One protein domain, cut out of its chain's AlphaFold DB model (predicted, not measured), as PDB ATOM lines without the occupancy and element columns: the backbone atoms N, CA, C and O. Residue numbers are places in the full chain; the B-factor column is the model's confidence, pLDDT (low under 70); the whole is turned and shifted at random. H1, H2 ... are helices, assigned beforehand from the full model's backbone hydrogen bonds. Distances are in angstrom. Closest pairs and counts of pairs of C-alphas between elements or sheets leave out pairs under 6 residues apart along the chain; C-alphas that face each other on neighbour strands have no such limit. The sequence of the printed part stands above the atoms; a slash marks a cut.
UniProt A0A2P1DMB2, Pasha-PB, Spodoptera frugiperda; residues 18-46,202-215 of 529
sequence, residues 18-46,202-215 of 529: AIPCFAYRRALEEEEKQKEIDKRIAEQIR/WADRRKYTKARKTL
ATOM      1  N   ALA A  18     -29.366  59.397  12.508       60.50
ATOM      2  CA  ALA A  18     -29.774  59.337  11.105       60.50
ATOM      3  C   ALA A  18     -29.996  57.904  10.600       60.50
ATOM      4  O   ALA A  18     -30.501  57.724   9.495       60.50
ATOM      5  N   ILE A  19     -29.670  56.883  11.405       71.44
ATOM      6  CA  ILE A  19     -29.938  55.476  11.095       71.44
ATOM      7  C   ILE A  19     -30.937  54.933  12.133       71.44
ATOM      8  O   ILE A  19     -30.526  54.349  13.140       71.44
ATOM      9  N   PRO A  20     -32.260  55.081  11.910       61.06
ATOM     10  CA  PRO A  20     -33.282  54.728  12.899       61.06
ATOM     11  C   PRO A  20     -33.200  53.279  13.392       61.06
ATOM     12  O   PRO A  20     -33.424  53.010  14.568       61.06
ATOM     13  N   CYS A  21     -32.833  52.338  12.516       67.56
ATOM     14  CA  CYS A  21     -32.684  50.927  12.876       67.56
ATOM     15  C   CYS A  21     -31.433  50.647  13.728       67.56
ATOM     16  O   CYS A  21     -31.459  49.754  14.575       67.56
ATOM     17  N   PHE A  22     -30.355  51.416  13.553       62.19
ATOM     18  CA  PHE A  22     -29.134  51.307  14.353       62.19
ATOM     19  C   PHE A  22     -29.287  52.029  15.697       62.19
ATOM     20  O   PHE A  22     -28.909  51.477  16.726       62.19
ATOM     21  N   ALA A  23     -29.946  53.192  15.712       63.53
ATOM     22  CA  ALA A  23     -30.376  53.861  16.936       63.53
ATOM     23  C   ALA A  23     -31.308  52.968  17.775       63.53
ATOM     24  O   ALA A  23     -31.135  52.863  18.986       63.53
ATOM     25  N   TYR A  24     -32.251  52.265  17.136       72.00
ATOM     26  CA  TYR A  24     -33.123  51.299  17.809       72.00
ATOM     27  C   TYR A  24     -32.346  50.100  18.368       72.00
ATOM     28  O   TYR A  24     -32.570  49.705  19.507       72.00
ATOM     29  N   ARG A  25     -31.383  49.556  17.612       71.00
ATOM     30  CA  ARG A  25     -30.516  48.462  18.079       71.00
ATOM     31  C   ARG A  25     -29.660  48.869  19.280       71.00
ATOM     32  O   ARG A  25     -29.631  48.151  20.268       71.00
ATOM     33  N   ARG A  26     -29.042  50.052  19.237       69.38
ATOM     34  CA  ARG A  26     -28.315  50.644  20.373       69.38
ATOM     35  C   ARG A  26     -29.220  50.870  21.582       69.38
ATOM     36  O   ARG A  26     -28.812  50.581  22.699       69.38
ATOM     37  N   ALA A  27     -30.446  51.344  21.364       69.62
ATOM     38  CA  ALA A  27     -31.422  51.511  22.437       69.62
ATOM     39  C   ALA A  27     -31.821  50.166  23.066       69.62
ATOM     40  O   ALA A  27     -31.973  50.097  24.282       69.62
ATOM     41  N   LEU A  28     -31.940  49.097  22.267       74.19
ATOM     42  CA  LEU A  28     -32.154  47.735  22.767       74.19
ATOM     43  C   LEU A  28     -30.947  47.216  23.561       74.19
ATOM     44  O   LEU A  28     -31.139  46.662  24.638       74.19
ATOM     45  N   GLU A  29     -29.718  47.443  23.086       75.50
ATOM     46  CA  GLU A  29     -28.487  47.096  23.818       75.50
ATOM     47  C   GLU A  29     -28.367  47.866  25.147       75.50
ATOM     48  O   GLU A  29     -27.941  47.314  26.160       75.50
ATOM     49  N   GLU A  30     -28.739  49.148  25.173       70.56
ATOM     50  CA  GLU A  30     -28.788  49.953  26.398       70.56
ATOM     51  C   GLU A  30     -29.874  49.467  27.359       70.56
ATOM     52  O   GLU A  30     -29.639  49.403  28.567       70.56
ATOM     53  N   GLU A  31     -31.044  49.084  26.844       74.88
ATOM     54  CA  GLU A  31     -32.116  48.493  27.643       74.88
ATOM     55  C   GLU A  31     -31.698  47.131  28.221       74.88
ATOM     56  O   GLU A  31     -31.999  46.835  29.376       74.88
ATOM     57  N   GLU A  32     -30.967  46.317  27.460       75.94
ATOM     58  CA  GLU A  32     -30.413  45.042  27.918       75.94
ATOM     59  C   GLU A  32     -29.352  45.244  29.004       75.94
ATOM     60  O   GLU A  32     -29.437  44.628  30.066       75.94
ATOM     61  N   LYS A  33     -28.421  46.189  28.817       72.88
ATOM     62  CA  LYS A  33     -27.459  46.590  29.858       72.88
ATOM     63  C   LYS A  33     -28.162  47.101  31.112       72.88
ATOM     64  O   LYS A  33     -27.755  46.770  32.225       72.88
ATOM     65  N   GLN A  34     -29.230  47.882  30.950       68.81
ATOM     66  CA  GLN A  34     -30.024  48.383  32.066       68.81
ATOM     67  C   GLN A  34     -30.711  47.235  32.816       68.81
ATOM     68  O   GLN A  34     -30.640  47.189  34.044       68.81
ATOM     69  N   LYS A  35     -31.296  46.271  32.093       75.81
ATOM     70  CA  LYS A  35     -31.882  45.049  32.665       75.81
ATOM     71  C   LYS A  35     -30.844  44.202  33.391       75.81
ATOM     72  O   LYS A  35     -31.153  43.665  34.449       75.81
ATOM     73  N   GLU A  36     -29.629  44.101  32.863       79.44
ATOM     74  CA  GLU A  36     -28.544  43.341  33.484       79.44
ATOM     75  C   GLU A  36     -28.067  43.994  34.788       79.44
ATOM     76  O   GLU A  36     -27.942  43.329  35.815       79.44
ATOM     77  N   ILE A  37     -27.909  45.323  34.799       73.06
ATOM     78  CA  ILE A  37     -27.631  46.087  36.025       73.06
ATOM     79  C   ILE A  37     -28.757  45.884  37.049       73.06
ATOM     80  O   ILE A  37     -28.487  45.647  38.227       73.06
ATOM     81  N   ASP A  38     -30.015  45.940  36.613       75.19
ATOM     82  CA  ASP A  38     -31.176  45.781  37.489       75.19
ATOM     83  C   ASP A  38     -31.290  44.354  38.056       75.19
ATOM     84  O   ASP A  38     -31.582  44.198  39.246       75.19
ATOM     85  N   LYS A  39     -30.982  43.320  37.259       79.25
ATOM     86  CA  LYS A  39     -30.860  41.925  37.721       79.25
ATOM     87  C   LYS A  39     -29.760  41.782  38.765       79.25
ATOM     88  O   LYS A  39     -30.018  41.242  39.837       79.25
ATOM     89  N   ARG A  40     -28.575  42.338  38.504       75.50
ATOM     90  CA  ARG A  40     -27.427  42.277  39.418       75.50
ATOM     91  C   ARG A  40     -27.729  42.952  40.758       75.50
ATOM     92  O   ARG A  40     -27.385  42.424  41.813       75.50
ATOM     93  N   ILE A  41     -28.441  44.081  40.738       72.31
ATOM     94  CA  ILE A  41     -28.921  44.755  41.957       72.31
ATOM     95  C   ILE A  41     -29.969  43.898  42.677       72.31
ATOM     96  O   ILE A  41     -29.923  43.773  43.901       72.31
ATOM     97  N   ALA A  42     -30.912  43.296  41.949       73.81
ATOM     98  CA  ALA A  42     -31.939  42.438  42.535       73.81
ATOM     99  C   ALA A  42     -31.344  41.174  43.183       73.81
ATOM    100  O   ALA A  42     -31.779  40.782  44.265       73.81
ATOM    101  N   GLU A  43     -30.325  40.571  42.570       74.94
ATOM    102  CA  GLU A  43     -29.573  39.439  43.116       74.94
ATOM    103  C   GLU A  43     -28.764  39.829  44.354       74.94
ATOM    104  O   GLU A  43     -28.825  39.126  45.362       74.94
ATOM    105  N   GLN A  44     -28.089  40.983  44.345       68.12
ATOM    106  CA  GLN A  44     -27.405  41.520  45.530       68.12
ATOM    107  C   GLN A  44     -28.365  41.782  46.700       68.12
ATOM    108  O   GLN A  44     -28.013  41.568  47.858       68.12
ATOM    109  N   ILE A  45     -29.589  42.235  46.416       68.19
ATOM    110  CA  ILE A  45     -30.624  42.427  47.441       68.19
ATOM    111  C   ILE A  45     -31.164  41.075  47.943       68.19
ATOM    112  O   ILE A  45     -31.399  40.930  49.142       68.19
ATOM    113  N   ARG A  46     -31.349  40.086  47.057       69.69
ATOM    114  CA  ARG A  46     -31.912  38.761  47.385       69.69
ATOM    115  C   ARG A  46     -30.960  37.898  48.212       69.69
ATOM    116  O   ARG A  46     -31.399  37.230  49.138       69.69
ATOM    117  N   TRP A 202     -40.093  53.050  50.709       60.03
ATOM    118  CA  TRP A 202     -39.150  54.145  50.450       60.03
ATOM    119  C   TRP A 202     -37.683  53.763  50.720       60.03
ATOM    120  O   TRP A 202     -36.775  54.195  50.004       60.03
ATOM    121  N   ALA A 203     -37.445  52.915  51.725       70.38
ATOM    122  CA  ALA A 203     -36.115  52.412  52.061       70.38
ATOM    123  C   ALA A 203     -35.482  51.623  50.901       70.38
ATOM    124  O   ALA A 203     -34.304  51.816  50.597       70.38
ATOM    125  N   ASP A 204     -36.273  50.808  50.203       74.12
ATOM    126  CA  ASP A 204     -35.801  49.980  49.093       74.12
ATOM    127  C   ASP A 204     -35.520  50.830  47.850       74.12
ATOM    128  O   ASP A 204     -34.501  50.634  47.190       74.12
ATOM    129  N   ARG A 205     -36.321  51.882  47.613       73.94
ATOM    130  CA  ARG A 205     -36.035  52.890  46.576       73.94
ATOM    131  C   ARG A 205     -34.694  53.582  46.810       73.94
ATOM    132  O   ARG A 205     -33.923  53.781  45.868       73.94
ATOM    133  N   ARG A 206     -34.385  53.949  48.060       71.62
ATOM    134  CA  ARG A 206     -33.091  54.557  48.416       71.62
ATOM    135  C   ARG A 206     -31.930  53.577  48.257       71.62
ATOM    136  O   ARG A 206     -30.893  53.982  47.731       71.62
ATOM    137  N   LYS A 207     -32.096  52.313  48.664       74.31
ATOM    138  CA  LYS A 207     -31.085  51.257  48.477       74.31
ATOM    139  C   LYS A 207     -30.799  51.012  46.999       74.31
ATOM    140  O   LYS A 207     -29.641  51.090  46.604       74.31
ATOM    141  N   TYR A 208     -31.838  50.830  46.188       75.56
ATOM    142  CA  TYR A 208     -31.717  50.657  44.742       75.56
ATOM    143  C   TYR A 208     -31.044  51.867  44.084       75.56
ATOM    144  O   TYR A 208     -30.064  51.706  43.371       75.56
ATOM    145  N   THR A 209     -31.470  53.098  44.399       72.38
ATOM    146  CA  THR A 209     -30.845  54.316  43.841       72.38
ATOM    147  C   THR A 209     -29.364  54.425  44.217       72.38
ATOM    148  O   THR A 209     -28.550  54.881  43.415       72.38
ATOM    149  N   LYS A 210     -28.999  54.014  45.436       67.00
ATOM    150  CA  LYS A 210     -27.607  53.987  45.895       67.00
ATOM    151  C   LYS A 210     -26.796  52.908  45.167       67.00
ATOM    152  O   LYS A 210     -25.714  53.225  44.690       67.00
ATOM    153  N   ALA A 211     -27.332  51.694  45.044       64.81
ATOM    154  CA  ALA A 211     -26.701  50.571  44.347       64.81
ATOM    155  C   ALA A 211     -26.495  50.864  42.852       64.81
ATOM    156  O   ALA A 211     -25.433  50.618  42.285       64.81
ATOM    157  N   ARG A 212     -27.492  51.490  42.225       67.19
ATOM    158  CA  ARG A 212     -27.426  51.892  40.821       67.19
ATOM    159  C   ARG A 212     -26.347  52.939  40.575       67.19
ATOM    160  O   ARG A 212     -25.629  52.839  39.593       67.19
ATOM    161  N   LYS A 213     -26.181  53.898  41.496       63.03
ATOM    162  CA  LYS A 213     -25.054  54.840  41.446       63.03
ATOM    163  C   LYS A 213     -23.720  54.111  41.561       63.03
ATOM    164  O   LYS A 213     -22.863  54.354  40.732       63.03
ATOM    165  N   THR A 214     -23.563  53.195  42.522       57.72
ATOM    166  CA  THR A 214     -22.300  52.458  42.716       57.72
ATOM    167  C   THR A 214     -21.880  51.626  41.505       57.72
ATOM    168  O   THR A 214     -20.705  51.617  41.174       57.72
ATOM    169  N   LEU A 215     -22.828  50.982  40.816       58.53
ATOM    170  CA  LEU A 215     -22.570  50.188  39.605       58.53
ATOM    171  C   LEU A 215     -22.347  51.037  38.344       58.53
ATOM    172  O   LEU A 215     -21.748  50.560  37.388       58.53
TER     173      LEU A 215
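This is residues 18 to 46 and 202 to 215 of the 529 residues of the protein "Pasha-PB" of Spodoptera frugiperda (UniProt A0A2P1DMB2). Look for one long, straight helix, H1, with a shorter helix, H2, crossing over it at a steep tilt towards its far end; residues 18 to 33 stick out free and make much of the length. The printed part has 43 residues with two named helices, H1 then H2, and no named strand; the class is all helix. It is only just loose, close to extended, with a radius of gyration of the C-alphas of 13.7 A and spans of 42 by 17 by 16 A.

Begin with H1, residues 20 to 46, and go on to H2, residues 202 to 215. H1 touches H2 with residues 37 to 41 alone; find the closest C-alphas at Ile 41 and Ala 211, 6.7 A apart. Their lines stand at a steep tilt of 62 degrees, opposite ways. In H1 and H2, every O i to N i+4 pair is within hydrogen-bond range.

Find C-alpha 20 at (-33.282, 54.728, 12.899); from there H1 runs 38.0 A to C-alpha 46 at (-31.912, 38.761, 47.385). H2 runs 20.2 A from C-alpha 202 to C-alpha 215 at (-22.570, 50.188, 39.605).

The C-alphas farthest apart, those of Ala 18 and Ala 203, are 42.0 A apart. Residues 47 to 201 are not printed, and C-alphas 46 and 202 are 17.3 A apart across this cut. Mean pLDDT of the printed part is 70.2; 18 residues are under 70, among them 210 to 215.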